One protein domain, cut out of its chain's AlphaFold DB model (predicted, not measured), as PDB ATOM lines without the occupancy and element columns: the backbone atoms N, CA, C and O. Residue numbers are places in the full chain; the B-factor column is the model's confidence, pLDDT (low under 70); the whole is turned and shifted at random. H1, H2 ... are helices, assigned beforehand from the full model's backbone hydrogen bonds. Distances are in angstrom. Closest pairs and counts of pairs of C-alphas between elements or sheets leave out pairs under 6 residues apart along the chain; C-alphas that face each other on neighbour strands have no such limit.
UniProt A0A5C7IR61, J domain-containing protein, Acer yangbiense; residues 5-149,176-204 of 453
ATOM      1  N   SER A   5      14.574 -15.436   2.468       40.50
ATOM      2  CA  SER A   5      14.268 -16.790   1.986       40.50
ATOM      3  C   SER A   5      15.076 -17.913   2.660       40.50
ATOM      4  O   SER A   5      14.714 -19.082   2.524       40.50
ATOM      5  N   GLU A   6      16.148 -17.599   3.393       42.72
ATOM      6  CA  GLU A   6      16.770 -18.509   4.365       42.72
ATOM      7  C   GLU A   6      16.010 -18.466   5.689       42.72
ATOM      8  O   GLU A   6      15.705 -19.519   6.243       42.72
ATOM      9  N   PHE A   7      15.615 -17.275   6.143       41.38
ATOM     10  CA  PHE A   7      14.803 -17.092   7.344       41.38
ATOM     11  C   PHE A   7      13.462 -17.846   7.266       41.38
ATOM     12  O   PHE A   7      13.155 -18.675   8.126       41.38
ATOM     13  N   GLU A   8      12.715 -17.692   6.166       43.78
ATOM     14  CA  GLU A   8      11.496 -18.476   5.918       43.78
ATOM     15  C   GLU A   8      11.734 -19.995   5.844       43.78
ATOM     16  O   GLU A   8      10.805 -20.766   6.089       43.78
ATOM     17  N   LYS A   9      12.944 -20.456   5.493       44.41
ATOM     18  CA  LYS A   9      13.292 -21.887   5.553       44.41
ATOM     19  C   LYS A   9      13.572 -22.316   6.986       44.41
ATOM     20  O   LYS A   9      13.087 -23.368   7.383       44.41
ATOM     21  N   VAL A  10      14.288 -21.509   7.772       48.31
ATOM     22  CA  VAL A  10      14.533 -21.772   9.200       48.31
ATOM     23  C   VAL A  10      13.206 -21.898   9.954       48.31
ATOM     24  O   VAL A  10      12.998 -22.914  10.609       48.31
ATOM     25  N   HIS A  11      12.264 -20.966   9.776       48.84
ATOM     26  CA  HIS A  11      10.935 -21.059  10.399       48.84
ATOM     27  C   HIS A  11      10.140 -22.298   9.968       48.84
ATOM     28  O   HIS A  11       9.549 -22.983  10.803       48.84
ATOM     29  N   ARG A  12      10.140 -22.618   8.669       52.59
ATOM     30  CA  ARG A  12       9.404 -23.772   8.123       52.59
ATOM     31  C   ARG A  12       9.975 -25.100   8.628       52.59
ATOM     32  O   ARG A  12       9.208 -25.980   9.001       52.59
ATOM     33  N   ASN A  13      11.302 -25.188   8.731       56.91
ATOM     34  CA  ASN A  13      12.015 -26.321   9.321       56.91
ATOM     35  C   ASN A  13      11.789 -26.425  10.842       56.91
ATOM     36  O   ASN A  13      11.697 -27.530  11.368       56.91
ATOM     37  N   HIS A  14      11.694 -25.295  11.555       61.78
ATOM     38  CA  HIS A  14      11.416 -25.263  12.998       61.78
ATOM     39  C   HIS A  14      10.007 -25.801  13.294       61.78
ATOM     40  O   HIS A  14       9.840 -26.588  14.221       61.78
ATOM     41  N   TYR A  15       9.013 -25.453  12.468       58.59
ATOM     42  CA  TYR A  15       7.647 -25.959  12.619       58.59
ATOM     43  C   TYR A  15       7.543 -27.468  12.340       58.59
ATOM     44  O   TYR A  15       7.032 -28.203  13.184       58.59
ATOM     45  N   SER A  16       8.095 -27.959  11.220       64.56
ATOM     46  CA  SER A  16       8.080 -29.400  10.910       64.56
ATOM     47  C   SER A  16       8.836 -30.233  11.952       64.56
ATOM     48  O   SER A  16       8.412 -31.332  12.292       64.56
ATOM     49  N   PHE A  17       9.914 -29.686  12.525       71.56
ATOM     50  CA  PHE A  17      10.657 -30.328  13.610       71.56
ATOM     51  C   PHE A  17       9.798 -30.562  14.867       71.56
ATOM     52  O   PHE A  17       9.962 -31.583  15.534       71.56
ATOM     53  N   PHE A  18       8.838 -29.680  15.178       66.19
ATOM     54  CA  PHE A  18       7.888 -29.927  16.270       66.19
ATOM     55  C   PHE A  18       6.831 -30.975  15.929       66.19
ATOM     56  O   PHE A  18       6.439 -31.723  16.821       66.19
ATOM     57  N   GLU A  19       6.382 -31.060  14.675       67.19
ATOM     58  CA  GLU A  19       5.456 -32.115  14.244       67.19
ATOM     59  C   GLU A  19       6.127 -33.497  14.342       67.19
ATOM     60  O   GLU A  19       5.565 -34.397  14.970       67.19
ATOM     61  N   ASP A  20       7.373 -33.623  13.868       70.50
ATOM     62  CA  ASP A  20       8.204 -34.829  14.023       70.50
ATOM     63  C   ASP A  20       8.395 -35.223  15.499       70.50
ATOM     64  O   ASP A  20       8.274 -36.398  15.857       70.50
ATOM     65  N   LEU A  21       8.675 -34.250  16.379       71.56
ATOM     66  CA  LEU A  21       8.788 -34.464  17.830       71.56
ATOM     67  C   LEU A  21       7.455 -34.857  18.478       71.56
ATOM     68  O   LEU A  21       7.449 -35.547  19.504       71.56
ATOM     69  N   ASN A  22       6.316 -34.441  17.919       69.75
ATOM     70  CA  ASN A  22       5.011 -34.708  18.514       69.75
ATOM     71  C   ASN A  22       4.596 -36.188  18.395       69.75
ATOM     72  O   ASN A  22       3.810 -36.661  19.212       69.75
ATOM     73  N   GLU A  23       5.227 -36.962  17.511       74.94
ATOM     74  CA  GLU A  23       5.040 -38.417  17.406       74.94
ATOM     75  C   GLU A  23       5.967 -39.242  18.336       74.94
ATOM     76  O   GLU A  23       5.749 -40.437  18.511       74.94
ATOM     77  N   LYS A  24       7.015 -38.649  18.939       84.12
ATOM     78  CA  LYS A  24       8.047 -39.395  19.705       84.12
ATOM     79  C   LYS A  24       7.795 -39.469  21.215       84.12
ATOM     80  O   LYS A  24       7.058 -38.658  21.775       84.12
ATOM     81  N   ASP A  25       8.454 -40.405  21.887       84.62
ATOM     82  CA  ASP A  25       8.399 -40.550  23.345       84.62
ATOM     83  C   ASP A  25       9.072 -39.379  24.087       84.62
ATOM     84  O   ASP A  25       9.983 -38.726  23.568       84.62
ATOM     85  N   ALA A  26       8.656 -39.122  25.332       85.50
ATOM     86  CA  ALA A  26       9.190 -38.022  26.141       85.50
ATOM     87  C   ALA A  26      10.708 -38.147  26.397       85.50
ATOM     88  O   ALA A  26      11.416 -37.139  26.401       85.50
ATOM     89  N   GLU A  27      11.223 -39.376  26.524       87.62
ATOM     90  CA  GLU A  27      12.660 -39.653  26.660       87.62
ATOM     91  C   GLU A  27      13.456 -39.216  25.426       87.62
ATOM     92  O   GLU A  27      14.480 -38.548  25.557       87.62
ATOM     93  N   PHE A  28      12.951 -39.509  24.221       90.75
ATOM     94  CA  PHE A  28      13.576 -39.061  22.977       90.75
ATOM     95  C   PHE A  28      13.620 -37.530  22.903       90.75
ATOM     96  O   PHE A  28      14.641 -36.960  22.524       90.75
ATOM     97  N   CYS A  29      12.543 -36.850  23.307       88.06
ATOM     98  CA  CYS A  29      12.511 -35.390  23.356       88.06
ATOM     99  C   CYS A  29      13.522 -34.824  24.376       88.06
ATOM    100  O   CYS A  29      14.229 -33.868  24.057       88.06
ATOM    101  N   ARG A  30      13.663 -35.428  25.565       89.75
ATOM    102  CA  ARG A  30      14.691 -35.057  26.560       89.75
ATOM    103  C   ARG A  30      16.103 -35.185  25.984       89.75
ATOM    104  O   ARG A  30      16.870 -34.222  26.012       89.75
ATOM    105  N   ASP A  31      16.427 -36.340  25.416       91.62
ATOM    106  CA  ASP A  31      17.766 -36.632  24.896       91.62
ATOM    107  C   ASP A  31      18.085 -35.755  23.668       91.62
ATOM    108  O   ASP A  31      19.206 -35.259  23.508       91.62
ATOM    109  N   LYS A  32      17.072 -35.461  22.840       91.44
ATOM    110  CA  LYS A  32      17.176 -34.518  21.720       91.44
ATOM    111  C   LYS A  32      17.375 -33.075  22.182       91.44
ATOM    112  O   LYS A  32      18.153 -32.352  21.562       91.44
ATOM    113  N   ALA A  33      16.737 -32.654  23.274       91.62
ATOM    114  CA  ALA A  33      16.968 -31.336  23.860       91.62
ATOM    115  C   ALA A  33      18.419 -31.178  24.351       91.62
ATOM    116  O   ALA A  33      19.010 -30.118  24.154       91.62
ATOM    117  N   GLU A  34      19.038 -32.232  24.899       92.50
ATOM    118  CA  GLU A  34      20.470 -32.194  25.218       92.50
ATOM    119  C   GLU A  34      21.367 -32.129  23.972       92.50
ATOM    120  O   GLU A  34      22.387 -31.442  23.989       92.50
ATOM    121  N   GLU A  35      21.025 -32.835  22.891       94.00
ATOM    122  CA  GLU A  35      21.752 -32.754  21.614       94.00
ATOM    123  C   GLU A  35      21.709 -31.326  21.037       94.00
ATOM    124  O   GLU A  35      22.721 -30.820  20.552       94.00
ATOM    125  N   LEU A  36      20.554 -30.661  21.132       91.31
ATOM    126  CA  LEU A  36      20.357 -29.267  20.726       91.31
ATOM    127  C   LEU A  36      21.124 -28.293  21.631       91.31
ATOM    128  O   LEU A  36      21.772 -27.373  21.131       91.31
ATOM    129  N   PHE A  37      21.128 -28.524  22.947       93.25
ATOM    130  CA  PHE A  37      21.933 -27.757  23.901       93.25
ATOM    131  C   PHE A  37      23.437 -27.867  23.593       93.25
ATOM    132  O   PHE A  37      24.127 -26.854  23.505       93.25
ATOM    133  N   LYS A  38      23.934 -29.083  23.315       93.69
ATOM    134  CA  LYS A  38      25.326 -29.358  22.894       93.69
ATOM    135  C   LYS A  38      25.687 -28.729  21.534       93.69
ATOM    136  O   LYS A  38      26.866 -28.633  21.207       93.69
ATOM    137  N   LYS A  39      24.692 -28.281  20.756       93.38
ATOM    138  CA  LYS A  39      24.829 -27.513  19.502       93.38
ATOM    139  C   LYS A  39      24.619 -26.001  19.682       93.38
ATOM    140  O   LYS A  39      24.500 -25.287  18.692       93.38
ATOM    141  N   GLU A  40      24.529 -25.517  20.923       88.88
ATOM    142  CA  GLU A  40      24.191 -24.130  21.286       88.88
ATOM    143  C   GLU A  40      22.831 -23.631  20.751       88.88
ATOM    144  O   GLU A  40      22.570 -22.425  20.690       88.88
ATOM    145  N   GLN A  41      21.925 -24.545  20.391       87.56
ATOM    146  CA  GLN A  41      20.583 -24.234  19.896       87.56
ATOM    147  C   GLN A  41      19.593 -24.122  21.069       87.56
ATOM    148  O   GLN A  41      18.629 -24.878  21.173       87.56
ATOM    149  N   PHE A  42      19.851 -23.180  21.983       85.62
ATOM    150  CA  PHE A  42      19.150 -23.068  23.273       85.62
ATOM    151  C   PHE A  42      17.625 -22.912  23.146       85.62
ATOM    152  O   PHE A  42      16.893 -23.563  23.884       85.62
ATOM    153  N   ILE A  43      17.140 -22.119  22.183       82.81
ATOM    154  CA  ILE A  43      15.698 -21.898  21.949       82.81
ATOM    155  C   ILE A  43      15.008 -23.215  21.551       82.81
ATOM    156  O   ILE A  43      14.006 -23.601  22.152       82.81
ATOM    157  N   LEU A  44      15.609 -23.953  20.608       85.88
ATOM    158  CA  LEU A  44      15.190 -25.298  20.197       85.88
ATOM    159  C   LEU A  44      15.253 -26.305  21.360       85.88
ATOM    160  O   LEU A  44      14.389 -27.172  21.468       85.88
ATOM    161  N   ALA A  45      16.247 -26.209  22.247       89.19
ATOM    162  CA  ALA A  45      16.355 -27.080  23.420       89.19
ATOM    163  C   ALA A  45      15.240 -26.807  24.454       89.19
ATOM    164  O   ALA A  45      14.623 -27.753  24.947       89.19
ATOM    165  N   VAL A  46      14.936 -25.532  24.740       86.94
ATOM    166  CA  VAL A  46      13.853 -25.104  25.652       86.94
ATOM    167  C   VAL A  46      12.475 -25.513  25.126       86.94
ATOM    168  O   VAL A  46      11.639 -25.998  25.887       86.94
ATOM    169  N   SER A  47      12.224 -25.365  23.827       83.19
ATOM    170  CA  SER A  47      10.953 -25.769  23.221       83.19
ATOM    171  C   SER A  47      10.805 -27.294  23.137       83.19
ATOM    172  O   SER A  47       9.750 -27.824  23.484       83.19
ATOM    173  N   THR A  48      11.871 -28.023  22.785       88.12
ATOM    174  CA  THR A  48      11.870 -29.500  22.751       88.12
ATOM    175  C   THR A  48      11.629 -30.104  24.140       88.12
ATOM    176  O   THR A  48      10.823 -31.027  24.277       88.12
ATOM    177  N   ILE A  49      12.264 -29.573  25.193       88.38
ATOM    178  CA  ILE A  49      12.042 -30.070  26.561       88.38
ATOM    179  C   ILE A  49      10.653 -29.689  27.100       88.38
ATOM    180  O   ILE A  49      10.047 -30.463  27.838       88.38
ATOM    181  N   ALA A  50      10.082 -28.559  26.668       84.81
ATOM    182  CA  ALA A  50       8.691 -28.222  26.969       84.81
ATOM    183  C   ALA A  50       7.695 -29.198  26.308       84.81
ATOM    184  O   ALA A  50       6.693 -29.550  26.928       84.81
ATOM    185  N   VAL A  51       7.975 -29.689  25.092       83.12
ATOM    186  CA  VAL A  51       7.193 -30.776  24.465       83.12
ATOM    187  C   VAL A  51       7.331 -32.083  25.253       83.12
ATOM    188  O   VAL A  51       6.334 -32.775  25.438       83.12
ATOM    189  N   ALA A  52       8.522 -32.405  25.772       86.38
ATOM    190  CA  ALA A  52       8.715 -33.566  26.646       86.38
ATOM    191  C   ALA A  52       7.853 -33.473  27.923       86.38
ATOM    192  O   ALA A  52       7.097 -34.398  28.215       86.38
ATOM    193  N   PHE A  53       7.875 -32.329  28.616       84.94
ATOM    194  CA  PHE A  53       7.079 -32.092  29.830       84.94
ATOM    195  C   PHE A  53       5.561 -32.081  29.579       84.94
ATOM    196  O   PHE A  53       4.784 -32.553  30.405       84.94
ATOM    197  N   LEU A  54       5.111 -31.587  28.419       82.19
ATOM    198  CA  LEU A  54       3.698 -31.656  28.024       82.19
ATOM    199  C   LEU A  54       3.222 -33.087  27.710       82.19
ATOM    200  O   LEU A  54       2.012 -33.315  27.690       82.19
ATOM    201  N   LYS A  55       4.145 -34.027  27.462       82.88
ATOM    202  CA  LYS A  55       3.856 -35.450  27.224       82.88
ATOM    203  C   LYS A  55       3.924 -36.283  28.498       82.88
ATOM    204  O   LYS A  55       3.033 -37.098  28.716       82.88
ATOM    205  N   ASN A  56       4.940 -36.063  29.332       81.56
ATOM    206  CA  ASN A  56       5.008 -36.617  30.678       81.56
ATOM    207  C   ASN A  56       5.441 -35.516  31.670       81.56
ATOM    208  O   ASN A  56       6.580 -35.049  31.584       81.56
ATOM    209  N   PRO A  57       4.561 -35.069  32.586       80.25
ATOM    210  CA  PRO A  57       4.854 -33.981  33.519       80.25
ATOM    211  C   PRO A  57       5.691 -34.474  34.713       80.25
ATOM    212  O   PRO A  57       5.251 -34.441  35.861       80.25
ATOM    213  N   ASP A  58       6.909 -34.944  34.440       77.81
ATOM    214  CA  ASP A  58       7.861 -35.387  35.460       77.81
ATOM    215  C   ASP A  58       8.426 -34.185  36.247       77.81
ATOM    216  O   ASP A  58       8.991 -33.271  35.634       77.81
ATOM    217  N   PRO A  59       8.385 -34.177  37.596       73.44
ATOM    218  CA  PRO A  59       8.936 -33.077  38.396       73.44
ATOM    219  C   PRO A  59      10.427 -32.811  38.134       73.44
ATOM    220  O   PRO A  59      10.846 -31.660  38.028       73.44
ATOM    221  N   GLY A  60      11.225 -33.869  37.938       76.81
ATOM    222  CA  GLY A  60      12.658 -33.769  37.619       76.81
ATOM    223  C   GLY A  60      12.971 -33.167  36.241       76.81
ATOM    224  O   GLY A  60      14.127 -32.879  35.946       76.81
ATOM    225  N   LEU A  61      11.959 -32.949  35.394       81.94
ATOM    226  CA  LEU A  61      12.109 -32.334  34.076       81.94
ATOM    227  C   LEU A  61      11.917 -30.804  34.115       81.94
ATOM    228  O   LEU A  61      12.307 -30.117  33.173       81.94
ATOM    229  N   ILE A  62      11.378 -30.253  35.213       83.44
ATOM    230  CA  ILE A  62      11.148 -28.807  35.409       83.44
ATOM    231  C   ILE A  62      12.475 -28.029  35.493       83.44
ATOM    232  O   ILE A  62      12.554 -26.874  35.065       83.44
ATOM    233  N   SER A  63      13.539 -28.653  36.004       88.88
ATOM    234  CA  SER A  63      14.867 -28.042  36.153       88.88
ATOM    235  C   SER A  63      15.598 -27.840  34.814       88.88
ATOM    236  O   SER A  63      16.333 -26.864  34.657       88.88
ATOM    237  N   TYR A  64      15.351 -28.689  33.811       90.56
ATOM    238  CA  TYR A  64      16.005 -28.624  32.495       90.56
ATOM    239  C   TYR A  64      15.798 -27.282  31.754       90.56
ATOM    240  O   TYR A  64      16.796 -26.634  31.423       90.56
ATOM    241  N   PRO A  65      14.561 -26.810  31.480       89.38
ATOM    242  CA  PRO A  65      14.368 -25.550  30.765       89.38
ATOM    243  C   PRO A  65      14.887 -24.341  31.550       89.38
ATOM    244  O   PRO A  65      15.432 -23.426  30.939       89.38
ATOM    245  N   HIS A  66      14.802 -24.349  32.884       89.44
ATOM    246  CA  HIS A  66      15.382 -23.294  33.716       89.44
ATOM    247  C   HIS A  66      16.915 -23.242  33.602       89.44
ATOM    248  O   HIS A  66      17.485 -22.151  33.568       89.44
ATOM    249  N   ALA A  67      17.591 -24.392  33.490       92.12
ATOM    250  CA  ALA A  67      19.032 -24.431  33.247       92.12
ATOM    251  C   ALA A  67      19.362 -23.862  31.857       92.12
ATOM    252  O   ALA A  67      20.258 -23.028  31.721       92.12
ATOM    253  N   TYR A  68      18.601 -24.241  30.825       92.12
ATOM    254  CA  TYR A  68      18.770 -23.710  29.469       92.12
ATOM    255  C   TYR A  68      18.492 -22.194  29.382       92.12
ATOM    256  O   TYR A  68      19.249 -21.489  28.710       92.12
ATOM    257  N   GLU A  69      17.484 -21.666  30.095       89.38
ATOM    258  CA  GLU A  69      17.220 -20.219  30.206       89.38
ATOM    259  C   GLU A  69      18.433 -19.457  30.774       89.38
ATOM    260  O   GLU A  69      18.740 -18.365  30.298       89.38
ATOM    261  N   VAL A  70      19.175 -20.030  31.733       91.75
ATOM    262  CA  VAL A  70      20.390 -19.405  32.296       91.75
ATOM    263  C   VAL A  70      21.510 -19.305  31.256       91.75
ATOM    264  O   VAL A  70      22.089 -18.230  31.093       91.75
ATOM    265  N   HIS A  71      21.797 -20.378  30.510       91.44
ATOM    266  CA  HIS A  71      22.804 -20.346  29.433       91.44
ATOM    267  C   HIS A  71      22.410 -19.383  28.304       91.44
ATOM    268  O   HIS A  71      23.248 -18.627  27.806       91.44
ATOM    269  N   MET A  72      21.122 -19.350  27.947       89.38
ATOM    270  CA  MET A  72      20.578 -18.404  26.973       89.38
ATOM    271  C   MET A  72      20.745 -16.951  27.446       89.38
ATOM    272  O   MET A  72      21.259 -16.124  26.692       89.38
ATOM    273  N   ALA A  73      20.408 -16.651  28.705       87.06
ATOM    274  CA  ALA A  73      20.574 -15.322  29.293       87.06
ATOM    275  C   ALA A  73      22.045 -14.876  29.319       87.06
ATOM    276  O   ALA A  73      22.335 -13.729  28.978       87.06
ATOM    277  N   VAL A  74      22.990 -15.764  29.657       89.94
ATOM    278  CA  VAL A  74      24.439 -15.473  29.601       89.94
ATOM    279  C   VAL A  74      24.862 -15.030  28.199       89.94
ATOM    280  O   VAL A  74      25.546 -14.010  28.072       89.94
ATOM    281  N   LYS A  75      24.434 -15.773  27.167       87.94
ATOM    282  CA  LYS A  75      24.801 -15.541  25.761       87.94
ATOM    283  C   LYS A  75      24.125 -14.305  25.158       87.94
ATOM    284  O   LYS A  75      24.768 -13.584  24.407       87.94
ATOM    285  N   GLN A  76      22.863 -14.036  25.500       83.50
ATOM    286  CA  GLN A  76      22.118 -12.871  25.005       83.50
ATOM    287  C   GLN A  76      22.531 -11.559  25.689       83.50
ATOM    288  O   GLN A  76      22.664 -10.532  25.033       83.50
ATOM    289  N   THR A  77      22.737 -11.568  27.010       80.31
ATOM    290  CA  THR A  77      22.857 -10.325  27.806       80.31
ATOM    291  C   THR A  77      24.297  -9.879  28.087       80.31
ATOM    292  O   THR A  77      24.508  -8.951  28.873       80.31
ATOM    293  N   ASN A  78      25.293 -10.546  27.488       84.31
ATOM    294  CA  ASN A  78      26.719 -10.375  27.797       84.31
ATOM    295  C   ASN A  78      26.970 -10.395  29.319       84.31
ATOM    296  O   ASN A  78      27.395  -9.400  29.924       84.31
ATOM    297  N   LYS A  79      26.631 -11.540  29.933       85.31
ATOM    298  CA  LYS A  79      26.664 -11.772  31.388       85.31
ATOM    299  C   LYS A  79      25.954 -10.674  32.198       85.31
ATOM    300  O   LYS A  79      26.580  -9.999  33.015       85.31
ATOM    301  N   ASN A  80      24.646 -10.475  32.007       91.19
ATOM    302  CA  ASN A  80      23.875  -9.685  32.966       91.19
ATOM    303  C   ASN A  80      23.490 -10.539  34.183       91.19
ATOM    304  O   ASN A  80      22.612 -11.398  34.104       91.19
ATOM    305  N   TYR A  81      24.132 -10.279  35.320       93.81
ATOM    306  CA  TYR A  81      23.937 -11.033  36.558       93.81
ATOM    307  C   TYR A  81      22.489 -10.991  37.089       93.81
ATOM    308  O   TYR A  81      22.025 -11.999  37.620       93.81
ATOM    309  N   TYR A  82      21.731  -9.905  36.876       93.19
ATOM    310  CA  TYR A  82      20.305  -9.865  37.243       93.19
ATOM    311  C   TYR A  82      19.476 -10.842  36.396       93.19
ATOM    312  O   TYR A  82      18.739 -11.662  36.946       93.19
ATOM    313  N   ALA A  83      19.669 -10.840  35.071       91.31
ATOM    314  CA  ALA A  83      18.983 -11.755  34.155       91.31
ATOM    315  C   ALA A  83      19.337 -13.229  34.434       91.31
ATOM    316  O   ALA A  83      18.454 -14.085  34.453       91.31
ATOM    317  N   ILE A  84      20.606 -13.519  34.749       92.31
ATOM    318  CA  ILE A  84      21.076 -14.850  35.178       92.31
ATOM    319  C   ILE A  84      20.332 -15.318  36.440       92.31
ATOM    320  O   ILE A  84      19.839 -16.448  36.495       92.31
ATOM    321  N   LEU A  85      20.153 -14.436  37.429       92.25
ATOM    322  CA  LEU A  85      19.353 -14.719  38.626       92.25
ATOM    323  C   LEU A  85      17.831 -14.725  38.369       92.25
ATOM    324  O   LEU A  85      17.085 -15.131  39.250       92.25
ATOM    325  N   GLY A  86      17.358 -14.390  37.162       88.94
ATOM    326  CA  GLY A  86      15.931 -14.362  36.797       88.94
ATOM    327  C   GLY A  86      15.201 -13.067  37.173       88.94
ATOM    328  O   GLY A  86      13.975 -13.033  37.193       88.94
ATOM    329  N   ILE A  87      15.949 -12.008  37.481       91.19
ATOM    330  CA  ILE A  87      15.448 -10.766  38.066       91.19
ATOM    331  C   ILE A  87      15.384  -9.692  36.980       91.19
ATOM    332  O   ILE A  87      16.386  -9.405  36.327       91.19
ATOM    333  N   GLN A  88      14.197  -9.118  36.782       84.44
ATOM    334  CA  GLN A  88      13.945  -8.138  35.718       84.44
ATOM    335  C   GLN A  88      14.394  -6.720  36.103       84.44
ATOM    336  O   GLN A  88      14.920  -5.998  35.261       84.44
ATOM    337  N   ASP A  89      14.225  -6.336  37.373       85.75
ATOM    338  CA  ASP A  89      14.602  -5.012  37.876       85.75
ATOM    339  C   ASP A  89      15.910  -5.057  38.684       85.75
ATOM    340  O   ASP A  89      16.026  -5.750  39.699       85.75
ATOM    341  N   HIS A  90      16.883  -4.246  38.262       86.12
ATOM    342  CA  HIS A  90      18.148  -4.015  38.961       86.12
ATOM    343  C   HIS A  90      17.958  -3.399  40.358       86.12
ATOM    344  O   HIS A  90      18.865  -3.480  41.184       86.12
ATOM    345  N   ARG A  91      16.795  -2.803  40.658       87.44
ATOM    346  CA  ARG A  91      16.469  -2.188  41.959       87.44
ATOM    347  C   ARG A  91      15.875  -3.158  42.979       87.44
ATOM    348  O   ARG A  91      15.600  -2.748  44.103       87.44
ATOM    349  N   ALA A  92      15.722  -4.440  42.633       88.94
ATOM    350  CA  ALA A  92      15.172  -5.449  43.536       88.94
ATOM    351  C   ALA A  92      15.889  -5.468  44.913       88.94
ATOM    352  O   ALA A  92      17.129  -5.392  44.967       88.94
ATOM    353  N   PRO A  93      15.145  -5.595  46.032       91.50
ATOM    354  CA  PRO A  93      15.732  -5.664  47.366       91.50
ATOM    355  C   PRO A  93      16.528  -6.960  47.536       91.50
ATOM    356  O   PRO A  93      16.211  -7.988  46.934       91.50
ATOM    357  N   ILE A  94      17.573  -6.914  48.368       92.12
ATOM    358  CA  ILE A  94      18.554  -8.003  48.500       92.12
ATOM    359  C   ILE A  94      17.914  -9.351  48.866       92.12
ATOM    360  O   ILE A  94      18.361 -10.389  48.381       92.12
ATOM    361  N   ASP A  95      16.826  -9.356  49.635       92.00
ATOM    362  CA  ASP A  95      16.132 -10.580  50.043       92.00
ATOM    363  C   ASP A  95      15.385 -11.264  48.890       92.00
ATOM    364  O   ASP A  95      15.419 -12.490  48.784       92.00
ATOM    365  N   THR A  96      14.823 -10.499  47.947       92.44
ATOM    366  CA  THR A  96      14.265 -11.046  46.697       92.44
ATOM    367  C   THR A  96      15.363 -11.689  45.851       92.44
ATOM    368  O   THR A  96      15.167 -12.773  45.297       92.44
ATOM    369  N   ILE A  97      16.547 -11.073  45.793       93.31
ATOM    370  CA  ILE A  97      17.707 -11.625  45.078       93.31
ATOM    371  C   ILE A  97      18.180 -12.924  45.747       93.31
ATOM    372  O   ILE A  97      18.389 -13.936  45.081       93.31
ATOM    373  N   LYS A  98      18.269 -12.919  47.079       94.00
ATOM    374  CA  LYS A  98      18.651 -14.058  47.925       94.00
ATOM    375  C   LYS A  98      17.655 -15.219  47.832       94.00
ATOM    376  O   LYS A  98      18.086 -16.372  47.864       94.00
ATOM    377  N   LYS A  99      16.352 -14.938  47.688       94.12
ATOM    378  CA  LYS A  99      15.310 -15.943  47.413       94.12
ATOM    379  C   LYS A  99      15.547 -16.608  46.055       94.12
ATOM    380  O   LYS A  99      15.749 -17.817  46.022       94.12
ATOM    381  N   ASN A 100      15.620 -15.822  44.977       92.94
ATOM    382  CA  ASN A 100      15.854 -16.332  43.618       92.94
ATOM    383  C   ASN A 100      17.166 -17.134  43.512       92.94
ATOM    384  O   ASN A 100      17.195 -18.192  42.887       92.94
ATOM    385  N   TYR A 101      18.241 -16.676  44.164       94.94
ATOM    386  CA  TYR A 101      19.505 -17.413  44.237       94.94
ATOM    387  C   TYR A 101      19.341 -18.785  44.911       94.94
ATOM    388  O   TYR A 101      19.732 -19.792  44.327       94.94
ATOM    389  N   LYS A 102      18.734 -18.844  46.109       93.69
ATOM    390  CA  LYS A 102      18.490 -20.108  46.829       93.69
ATOM    391  C   LYS A 102      17.640 -21.081  46.013       93.69
ATOM    392  O   LYS A 102      17.954 -22.263  45.956       93.69
ATOM    393  N   GLU A 103      16.576 -20.572  45.402       91.19
ATOM    394  CA  GLU A 103      15.629 -21.343  44.599       91.19
ATOM    395  C   GLU A 103      16.320 -21.978  43.386       91.19
ATOM    396  O   GLU A 103      16.281 -23.197  43.221       91.19
ATOM    397  N   LYS A 104      17.067 -21.188  42.605       91.19
ATOM    398  CA  LYS A 104      17.841 -21.712  41.473       91.19
ATOM    399  C   LYS A 104      18.978 -22.649  41.904       91.19
ATOM    400  O   LYS A 104      19.211 -23.654  41.242       91.19
ATOM    401  N   ALA A 105      19.669 -22.357  43.006       91.88
ATOM    402  CA  ALA A 105      20.732 -23.222  43.528       91.88
ATOM    403  C   ALA A 105      20.205 -24.600  43.977       91.88
ATOM    404  O   ALA A 105      20.913 -25.595  43.838       91.88
ATOM    405  N   LEU A 106      18.962 -24.668  44.468       91.56
ATOM    406  CA  LEU A 106      18.273 -25.924  44.768       91.56
ATOM    407  C   LEU A 106      17.893 -26.668  43.474       91.56
ATOM    408  O   LEU A 106      18.270 -27.826  43.306       91.56
ATOM    409  N   MET A 107      17.245 -25.975  42.527       88.25
ATOM    410  CA  MET A 107      16.812 -26.541  41.236       88.25
ATOM    411  C   MET A 107      17.959 -27.101  40.381       88.25
ATOM    412  O   MET A 107      17.720 -27.992  39.569       88.25
ATOM    413  N   PHE A 108      19.182 -26.583  40.527       90.69
ATOM    414  CA  PHE A 108      20.370 -27.021  39.777       90.69
ATOM    415  C   PHE A 108      21.372 -27.828  40.619       90.69
ATOM    416  O   PHE A 108      22.515 -28.031  40.198       90.69
ATOM    417  N   HIS A 109      20.954 -28.318  41.790       86.69
ATOM    418  CA  HIS A 109      21.694 -29.345  42.519       86.69
ATOM    419  C   HIS A 109      21.693 -30.656  41.703       86.69
ATOM    420  O   HIS A 109      20.653 -30.988  41.125       86.69
ATOM    421  N   PRO A 110      22.792 -31.439  41.651       85.25
ATOM    422  CA  PRO A 110      22.839 -32.692  40.883       85.25
ATOM    423  C   PRO A 110      21.751 -33.703  41.283       85.25
ATOM    424  O   PRO A 110      21.292 -34.467  40.439       85.25
ATOM    425  N   ASP A 111      21.280 -33.663  42.533       85.81
ATOM    426  CA  ASP A 111      20.186 -34.517  43.020       85.81
ATOM    427  C   ASP A 111      18.799 -34.132  42.453       85.81
ATOM    428  O   ASP A 111      17.865 -34.927  42.531       85.81
ATOM    429  N   GLN A 112      18.642 -32.915  41.909       83.31
ATOM    430  CA  GLN A 112      17.383 -32.390  41.346       83.31
ATOM    431  C   GLN A 112      17.437 -32.125  39.832       83.31
ATOM    432  O   GLN A 112      16.393 -32.019  39.182       83.31
ATOM    433  N   CYS A 113      18.631 -32.012  39.245       84.31
ATOM    434  CA  CYS A 113      18.797 -31.818  37.809       84.31
ATOM    435  C   CYS A 113      19.891 -32.719  37.237       84.31
ATOM    436  O   CYS A 113      21.083 -32.455  37.372       84.31
ATOM    437  N   SER A 114      19.460 -33.746  36.504       86.19
ATOM    438  CA  SER A 114      20.314 -34.657  35.737       86.19
ATOM    439  C   SER A 114      20.794 -34.084  34.392       86.19
ATOM    440  O   SER A 114      21.423 -34.803  33.618       86.19
ATOM    441  N   SER A 115      20.481 -32.823  34.073       88.19
ATOM    442  CA  SER A 115      20.841 -32.204  32.790       88.19
ATOM    443  C   SER A 115      22.319 -31.835  32.718       88.19
ATOM    444  O   SER A 115      22.848 -31.184  33.621       88.19
ATOM    445  N   VAL A 116      22.948 -32.081  31.564       90.12
ATOM    446  CA  VAL A 116      24.294 -31.559  31.245       90.12
ATOM    447  C   VAL A 116      24.433 -30.033  31.370       90.12
ATOM    448  O   VAL A 116      25.547 -29.522  31.451       90.12
ATOM    449  N   ALA A 117      23.326 -29.281  31.371       91.25
ATOM    450  CA  ALA A 117      23.346 -27.830  31.534       91.25
ATOM    451  C   ALA A 117      23.497 -27.368  32.997       91.25
ATOM    452  O   ALA A 117      23.895 -26.220  33.219       91.25
ATOM    453  N   ALA A 118      23.190 -28.227  33.979       92.38
ATOM    454  CA  ALA A 118      23.053 -27.851  35.389       92.38
ATOM    455  C   ALA A 118      24.355 -27.302  35.996       92.38
ATOM    456  O   ALA A 118      24.349 -26.213  36.565       92.38
ATOM    457  N   GLU A 119      25.486 -27.990  35.801       92.44
ATOM    458  CA  GLU A 119      26.800 -27.563  36.319       92.44
ATOM    459  C   GLU A 119      27.168 -26.148  35.837       92.44
ATOM    460  O   GLU A 119      27.547 -25.275  36.626       92.44
ATOM    461  N   GLY A 120      26.988 -25.890  34.537       93.06
ATOM    462  CA  GLY A 120      27.244 -24.582  33.942       93.06
ATOM    463  C   GLY A 120      26.287 -23.499  34.449       93.06
ATOM    464  O   GLY A 120      26.733 -22.393  34.752       93.06
ATOM    465  N   ALA A 121      24.996 -23.813  34.604       92.94
ATOM    466  CA  ALA A 121      24.010 -22.875  35.138       92.94
ATOM    467  C   ALA A 121      24.345 -22.483  36.589       92.94
ATOM    468  O   ALA A 121      24.446 -21.293  36.898       92.94
ATOM    469  N   THR A 122      24.624 -23.469  37.448       94.31
ATOM    470  CA  THR A 122      25.079 -23.276  38.834       94.31
ATOM    471  C   THR A 122      26.337 -22.411  38.903       94.31
ATOM    472  O   THR A 122      26.403 -21.481  39.708       94.31
ATOM    473  N   LYS A 123      27.316 -22.632  38.015       94.69
ATOM    474  CA  LYS A 123      28.524 -21.797  37.936       94.69
ATOM    475  C   LYS A 123      28.203 -20.326  37.647       94.69
ATOM    476  O   LYS A 123      28.711 -19.457  38.352       94.69
ATOM    477  N   PHE A 124      27.353 -20.037  36.658       94.94
ATOM    478  CA  PHE A 124      26.971 -18.657  36.326       94.94
ATOM    479  C   PHE A 124      26.139 -17.982  37.425       94.94
ATOM    480  O   PHE A 124      26.268 -16.780  37.644       94.94
ATOM    481  N   ILE A 125      25.318 -18.744  38.147       95.12
ATOM    482  CA  ILE A 125      24.513 -18.240  39.269       95.12
ATOM    483  C   ILE A 125      25.381 -17.920  40.487       95.12
ATOM    484  O   ILE A 125      25.176 -16.884  41.118       95.12
ATOM    485  N   ASN A 126      26.399 -18.734  40.763       95.44
ATOM    486  CA  ASN A 126      27.397 -18.446  41.792       95.44
ATOM    487  C   ASN A 126      28.263 -17.226  41.417       95.44
ATOM    488  O   ASN A 126      28.547 -16.394  42.278       95.44
ATOM    489  N   GLU A 127      28.624 -17.074  40.135       95.31
ATOM    490  CA  GLU A 127      29.309 -15.882  39.607       95.31
ATOM    491  C   GLU A 127      28.453 -14.613  39.803       95.31
ATOM    492  O   GLU A 127      28.925 -13.622  40.358       95.31
ATOM    493  N   ALA A 128      27.167 -14.668  39.438       94.81
ATOM    494  CA  ALA A 128      26.218 -13.566  39.604       94.81
ATOM    495  C   ALA A 128      25.976 -13.196  41.079       94.81
ATOM    496  O   ALA A 128      25.999 -12.017  41.446       94.81
ATOM    497  N   TRP A 129      25.776 -14.195  41.942       95.94
ATOM    498  CA  TRP A 129      25.566 -13.991  43.374       95.94
ATOM    499  C   TRP A 129      26.810 -13.416  44.063       95.94
ATOM    500  O   TRP A 129      26.680 -12.502  44.874       95.94
ATOM    501  N   GLY A 130      28.018 -13.860  43.697       95.25
ATOM    502  CA  GLY A 130      29.280 -13.340  44.241       95.25
ATOM    503  C   GLY A 130      29.537 -11.847  43.977       95.25
ATOM    504  O   GLY A 130      30.340 -11.236  44.683       95.25
ATOM    505  N   ILE A 131      28.840 -11.254  43.001       94.69
ATOM    506  CA  ILE A 131      28.879  -9.816  42.697       94.69
ATOM    507  C   ILE A 131      27.671  -9.073  43.281       94.69
ATOM    508  O   ILE A 131      27.850  -8.029  43.896       94.69
ATOM    509  N   ILE A 132      26.447  -9.591  43.119       93.62
ATOM    510  CA  ILE A 132      25.224  -8.871  43.525       93.62
ATOM    511  C   ILE A 132      24.955  -8.951  45.043       93.62
ATOM    512  O   ILE A 132      24.319  -8.054  45.600       93.62
ATOM    513  N   SER A 133      25.421 -10.001  45.732       93.88
ATOM    514  CA  SER A 133      25.169 -10.182  47.175       93.88
ATOM    515  C   SER A 133      25.866  -9.157  48.071       93.88
ATOM    516  O   SER A 133      25.405  -8.885  49.179       93.88
ATOM    517  N   ASP A 134      26.963  -8.588  47.582       94.06
ATOM    518  CA  ASP A 134      27.784  -7.600  48.264       94.06
ATOM    519  C   ASP A 134      27.349  -6.188  47.823       94.06
ATOM    520  O   ASP A 134      27.365  -5.892  46.624       94.06
ATOM    521  N   PRO A 135      26.953  -5.295  48.751       93.00
ATOM    522  CA  PRO A 135      26.412  -3.985  48.406       93.00
ATOM    523  C   PRO A 135      27.442  -3.027  47.793       93.00
ATOM    524  O   PRO A 135      27.038  -2.027  47.205       93.00
ATOM    525  N   GLU A 136      28.745  -3.281  47.921       93.69
ATOM    526  CA  GLU A 136      29.790  -2.484  47.274       93.69
ATOM    527  C   GLU A 136      30.053  -3.003  45.861       93.69
ATOM    528  O   GLU A 136      29.942  -2.239  44.899       93.69
ATOM    529  N   LYS A 137      30.266  -4.318  45.708       94.94
ATOM    530  CA  LYS A 137      30.435  -4.944  44.382       94.94
ATOM    531  C   LYS A 137      29.212  -4.725  43.490       94.94
ATOM    532  O   LYS A 137      29.376  -4.437  42.303       94.94
ATOM    533  N   ARG A 138      28.000  -4.782  44.058       94.31
ATOM    534  CA  ARG A 138      26.746  -4.460  43.364       94.31
ATOM    535  C   ARG A 138      26.737  -3.019  42.855       94.31
ATOM    536  O   ARG A 138      26.489  -2.825  41.673       94.31
ATOM    537  N   LYS A 139      27.089  -2.022  43.681       92.38
ATOM    538  CA  LYS A 139      27.190  -0.611  43.240       92.38
ATOM    539  C   LYS A 139      28.194  -0.437  42.100       92.38
ATOM    540  O   LYS A 139      27.902   0.279  41.147       92.38
ATOM    541  N   THR A 140      29.360  -1.084  42.175       93.56
ATOM    542  CA  THR A 140      30.373  -1.021  41.107       93.56
ATOM    543  C   THR A 140      29.877  -1.671  39.813       93.56
ATOM    544  O   THR A 140      30.076  -1.110  38.738       93.56
ATOM    545  N   TYR A 141      29.197  -2.817  39.902       93.44
ATOM    546  CA  TYR A 141      28.580  -3.486  38.754       93.44
ATOM    547  C   TYR A 141      27.444  -2.658  38.137       93.44
ATOM    548  O   TYR A 141      27.409  -2.484  36.919       93.44
ATOM    549  N   ASP A 142      26.559  -2.106  38.967       92.75
ATOM    550  CA  ASP A 142      25.438  -1.268  38.541       92.75
ATOM    551  C   ASP A 142      25.943  -0.013  37.818       92.75
ATOM    552  O   ASP A 142      25.504   0.276  36.703       92.75
ATOM    553  N   LEU A 143      26.946   0.668  38.382       91.94
ATOM    554  CA  LEU A 143      27.617   1.805  37.748       91.94
ATOM    555  C   LEU A 143      28.247   1.417  36.398       91.94
ATOM    556  O   LEU A 143      28.052   2.121  35.410       91.94
ATOM    557  N   ALA A 144      28.947   0.280  36.329       90.94
ATOM    558  CA  ALA A 144      29.588  -0.208  35.105       90.94
ATOM    559  C   ALA A 144      28.594  -0.664  34.014       90.94
ATOM    560  O   ALA A 144      28.938  -0.658  32.833       90.94
ATOM    561  N   LYS A 145      27.364  -1.047  34.385       89.88
ATOM    562  CA  LYS A 145      26.259  -1.352  33.457       89.88
ATOM    563  C   LYS A 145      25.361  -0.138  33.159       89.88
ATOM    564  O   LYS A 145      24.402  -0.280  32.406       89.88
ATOM    565  N   GLY A 146      25.650   1.040  33.721       88.00
ATOM    566  CA  GLY A 146      24.844   2.254  33.538       88.00
ATOM    567  C   GLY A 146      23.517   2.266  34.310       88.00
ATOM    568  O   GLY A 146      22.666   3.121  34.058       88.00
ATOM    569  N   TYR A 147      23.322   1.350  35.264       84.44
ATOM    570  CA  TYR A 147      22.135   1.298  36.114       84.44
ATOM    571  C   TYR A 147      22.144   2.455  37.116       84.44
ATOM    572  O   TYR A 147      22.693   2.375  38.215       84.44
ATOM    573  N   ARG A 148      21.524   3.568  36.711       71.12
ATOM    574  CA  ARG A 148      21.434   4.791  37.509       71.12
ATOM    575  C   ARG A 148      20.624   4.544  38.781       71.12
ATOM    576  O   ARG A 148      19.388   4.524  38.763       71.12
ATOM    577  N   SER A 149      21.330   4.444  39.903       57.84
ATOM    578  CA  SER A 149      20.746   4.565  41.232       57.84
ATOM    579  C   SER A 149      20.138   5.962  41.387       57.84
ATOM    580  O   SER A 149      20.831   6.974  41.478       57.84
ATOM    581  N   LEU A 176       7.347 -21.590  45.618       34.75
ATOM    582  CA  LEU A 176       7.699 -22.552  44.579       34.75
ATOM    583  C   LEU A 176       6.569 -22.649  43.544       34.75
ATOM    584  O   LEU A 176       6.827 -22.570  42.344       34.75
ATOM    585  N   GLU A 177       5.315 -22.718  44.008       33.88
ATOM    586  CA  GLU A 177       4.120 -22.692  43.152       33.88
ATOM    587  C   GLU A 177       4.056 -21.441  42.268       33.88
ATOM    588  O   GLU A 177       3.634 -21.525  41.119       33.88
ATOM    589  N   SER A 178       4.541 -20.281  42.721       38.12
ATOM    590  CA  SER A 178       4.577 -19.082  41.876       38.12
ATOM    591  C   SER A 178       5.478 -19.256  40.641       38.12
ATOM    592  O   SER A 178       5.024 -19.002  39.521       38.12
ATOM    593  N   LEU A 179       6.712 -19.757  40.798       35.56
ATOM    594  CA  LEU A 179       7.610 -19.992  39.657       35.56
ATOM    595  C   LEU A 179       7.156 -21.198  38.817       35.56
ATOM    596  O   LEU A 179       7.148 -21.130  37.581       35.56
ATOM    597  N   ILE A 180       6.699 -22.266  39.482       38.47
ATOM    598  CA  ILE A 180       6.124 -23.461  38.855       38.47
ATOM    599  C   ILE A 180       4.858 -23.116  38.060       38.47
ATOM    600  O   ILE A 180       4.695 -23.643  36.965       38.47
ATOM    601  N   SER A 181       4.014 -22.168  38.485       44.66
ATOM    602  CA  SER A 181       2.814 -21.740  37.740       44.66
ATOM    603  C   SER A 181       3.130 -21.162  36.353       44.66
ATOM    604  O   SER A 181       2.304 -21.237  35.442       44.66
ATOM    605  N   GLY A 182       4.354 -20.658  36.150       42.84
ATOM    606  CA  GLY A 182       4.880 -20.263  34.841       42.84
ATOM    607  C   GLY A 182       5.189 -21.437  33.899       42.84
ATOM    608  O   GLY A 182       5.380 -21.206  32.703       42.84
ATOM    609  N   TRP A 183       5.213 -22.667  34.424       43.25
ATOM    610  CA  TRP A 183       5.538 -23.932  33.751       43.25
ATOM    611  C   TRP A 183       4.490 -25.048  33.959       43.25
ATOM    612  O   TRP A 183       4.552 -26.063  33.268       43.25
ATOM    613  N   THR A 184       3.468 -24.872  34.806       40.75
ATOM    614  CA  THR A 184       2.272 -25.735  34.778       40.75
ATOM    615  C   THR A 184       1.515 -25.544  33.458       40.75
ATOM    616  O   THR A 184       1.725 -24.575  32.723       40.75
ATOM    617  N   GLY A 185       0.619 -26.477  33.118       39.00
ATOM    618  CA  GLY A 185       0.092 -26.657  31.754       39.00
ATOM    619  C   GLY A 185      -0.616 -25.464  31.083       39.00
ATOM    620  O   GLY A 185      -0.867 -25.531  29.878       39.00
ATOM    621  N   VAL A 186      -0.921 -24.379  31.806       39.19
ATOM    622  CA  VAL A 186      -1.421 -23.106  31.245       39.19
ATOM    623  C   VAL A 186      -0.298 -22.071  31.113       39.19
ATOM    624  O   VAL A 186      -0.171 -21.445  30.057       39.19
ATOM    625  N   GLY A 187       0.537 -21.912  32.146       39.38
ATOM    626  CA  GLY A 187       1.706 -21.032  32.119       39.38
ATOM    627  C   GLY A 187       2.696 -21.445  31.039       39.38
ATOM    628  O   GLY A 187       3.057 -20.617  30.204       39.38
ATOM    629  N   LEU A 188       3.014 -22.740  30.951       47.53
ATOM    630  CA  LEU A 188       3.917 -23.283  29.939       47.53
ATOM    631  C   LEU A 188       3.443 -22.992  28.520       47.53
ATOM    632  O   LEU A 188       4.217 -22.520  27.695       47.53
ATOM    633  N   LYS A 189       2.152 -23.197  28.233       40.06
ATOM    634  CA  LYS A 189       1.588 -22.906  26.907       40.06
ATOM    635  C   LYS A 189       1.660 -21.411  26.585       40.06
ATOM    636  O   LYS A 189       1.992 -21.066  25.455       40.06
ATOM    637  N   LYS A 190       1.459 -20.525  27.570       46.84
ATOM    638  CA  LYS A 190       1.668 -19.065  27.447       46.84
ATOM    639  C   LYS A 190       3.146 -18.635  27.445       46.84
ATOM    640  O   LYS A 190       3.436 -17.497  27.080       46.84
ATOM    641  N   ARG A 191       4.083 -19.480  27.886       44.19
ATOM    642  CA  ARG A 191       5.532 -19.208  27.891       44.19
ATOM    643  C   ARG A 191       6.170 -19.690  26.592       44.19
ATOM    644  O   ARG A 191       6.820 -18.893  25.938       44.19
ATOM    645  N   VAL A 192       5.861 -20.905  26.140       46.25
ATOM    646  CA  VAL A 192       6.263 -21.444  24.828       46.25
ATOM    647  C   VAL A 192       5.684 -20.613  23.684       46.25
ATOM    648  O   VAL A 192       6.438 -20.201  22.813       46.25
ATOM    649  N   THR A 193       4.388 -20.264  23.700       44.16
ATOM    650  CA  THR A 193       3.830 -19.373  22.657       44.16
ATOM    651  C   THR A 193       4.311 -17.927  22.764       44.16
ATOM    652  O   THR A 193       4.191 -17.196  21.786       44.16
ATOM    653  N   ARG A 194       4.890 -17.507  23.902       48.94
ATOM    654  CA  ARG A 194       5.656 -16.254  23.975       48.94
ATOM    655  C   ARG A 194       7.070 -16.418  23.442       48.94
ATOM    656  O   ARG A 194       7.464 -15.558  22.685       48.94
ATOM    657  N   ILE A 195       7.801 -17.492  23.739       47.38
ATOM    658  CA  ILE A 195       9.144 -17.742  23.179       47.38
ATOM    659  C   ILE A 195       9.062 -17.794  21.646       47.38
ATOM    660  O   ILE A 195       9.640 -16.938  20.990       47.38
ATOM    661  N   LEU A 196       8.181 -18.639  21.094       47.31
ATOM    662  CA  LEU A 196       7.909 -18.761  19.649       47.31
ATOM    663  C   LEU A 196       7.338 -17.488  18.981       47.31
ATOM    664  O   LEU A 196       7.088 -17.482  17.776       47.31
ATOM    665  N   LYS A 197       7.070 -16.427  19.752       40.78
ATOM    666  CA  LYS A 197       6.570 -15.124  19.280       40.78
ATOM    667  C   LYS A 197       7.512 -13.960  19.621       40.78
ATOM    668  O   LYS A 197       7.480 -12.942  18.946       40.78
ATOM    669  N   VAL A 198       8.381 -14.137  20.609       38.41
ATOM    670  CA  VAL A 198       9.544 -13.299  20.905       38.41
ATOM    671  C   VAL A 198      10.641 -13.575  19.884       38.41
ATOM    672  O   VAL A 198      11.286 -12.622  19.479       38.41
ATOM    673  N   ASP A 199      10.765 -14.807  19.375       39.66
ATOM    674  CA  ASP A 199      11.552 -15.112  18.171       39.66
ATOM    675  C   ASP A 199      11.168 -14.143  17.027       39.66
ATOM    676  O   ASP A 199      12.017 -13.424  16.510       39.66
ATOM    677  N   ILE A 200       9.863 -14.003  16.748       42.59
ATOM    678  CA  ILE A 200       9.327 -13.087  15.721       42.59
ATOM    679  C   ILE A 200       9.681 -11.613  16.019       42.59
ATOM    680  O   ILE A 200      10.014 -10.869  15.105       42.59
ATOM    681  N   GLN A 201       9.632 -11.179  17.285       28.73
ATOM    682  CA  GLN A 201       9.848  -9.769  17.658       28.73
ATOM    683  C   GLN A 201      11.323  -9.373  17.863       28.73
ATOM    684  O   GLN A 201      11.650  -8.190  17.763       28.73
ATOM    685  N   ILE A 202      12.219 -10.322  18.157       37.69
ATOM    686  CA  ILE A 202      13.662 -10.058  18.283       37.69
ATOM    687  C   ILE A 202      14.261  -9.721  16.915       37.69
ATOM    688  O   ILE A 202      15.135  -8.860  16.828       37.69
ATOM    689  N   GLU A 203      13.778 -10.348  15.842       39.59
ATOM    690  CA  GLU A 203      14.252 -10.049  14.489       39.59
ATOM    691  C   GLU A 203      13.656  -8.755  13.918       39.59
ATOM    692  O   GLU A 203      14.357  -8.069  13.181       39.59
ATOM    693  N   ASP A 204      12.453  -8.332  14.330       35.66
ATOM    694  CA  ASP A 204      11.945  -6.985  14.012       35.66
ATOM    695  C   ASP A 204      12.846  -5.885  14.617       35.66
ATOM    696  O   ASP A 204      13.279  -4.983  13.900       35.66
TER     697      ASP A 204
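AT A GLANCE: This is residues 5 to 149 and 176 to 204 of the 453 residues of the protein "J domain-containing protein" of Acer yangbiense (UniProt A0A5C7IR61). The model is two groups of helices joined at H4, which lies in the middle: on one side the hairpin of H2 and H3, with the two longest helices, H1 and H10, both packing on H3; on the other side the hairpin of H6 and H7, with H5 packed on it and H8 making a corner at the far end. Residues 5 to 10 of H1 stick out from the body. The 174 printed residues hold ten named helices, H1 to H10 in order, and no named strand, and the class is all helix. The whole is compact, with a radius of gyration of the C-alphas of 17.0 A and spans of 52 by 41 by 28 A.

HOW THE PARTS SIT: H1, residues 5 to 22, touches H3, residues 42 to 55, with residues 18 to 22 alone; the closest C-alphas, of Asn 22 and Val 51, are 7.5 A apart. H3 is a hub, touching four helices. It forms a hairpin with H2, residues 26 to 37, at a shallow tilt of 8 degrees; the closest C-alphas, of Ala 33 and Ala 45, are 4.3 A apart. H10, residues 187 to 204, touches H3 with residues 188 to 195 alone, closest at C-alphas 47 and 192, 6.6 A. H3 also forms a hairpin with H4, residues 63 to 76, closest at C-alphas 46 and 65, 5.2 A. H4 touches H7, residues 118 to 132, the other hub, at a steep tilt of 57 degrees, closest at C-alphas 67 and 121, 5.5 A. H5, residues 81 to 85, touches H7, closest at C-alphas 81 and 128, 4.6 A. H6, residues 94 to 107, forms a hairpin with H7, closest at C-alphas 105 and 122, 6.4 A. H8, residues 135 to 144, touches H7 only at the corner, about perpendicular at 83 degrees, closest at C-alphas 132 and 138, 4.7 A. H9, residues 176 to 181, is close to H10 but not clearly touching, closest at C-alphas 181 and 187, 5.8 A. Every O i to N i+4 pair is within hydrogen-bond range in H2, H3, H4, H5, H6 and H9; the counts are 13 of 14 in H1, 10 of 11 in H7, 5 of 6 in H8 and 10 of 14 in H10.

IN THESE COORDINATES: H1 is 26.1 A long and begins at C-alpha 5, (14.268, -16.790, 1.986). H10, 25.1 A, has a kink of 28 degrees near residue 197 and ends at C-alpha 204, (11.945, -6.985, 14.012). H7 is 20.8 A long, H4 20.2 A, H3 20.1 A and H6 20.0 A.

THE WHOLE: The C-alphas farthest apart, of Glu 23 and Glu 136, are 52.9 A apart. Residues 150 to 175 are not printed, and C-alphas 149 and 176 are 30.3 A apart across the cut. Of the links printed whole, none is long. The mean pLDDT of the printed part is 77.6; 45 residues are under 70, among them residues 5 to 16 and 176 to 204.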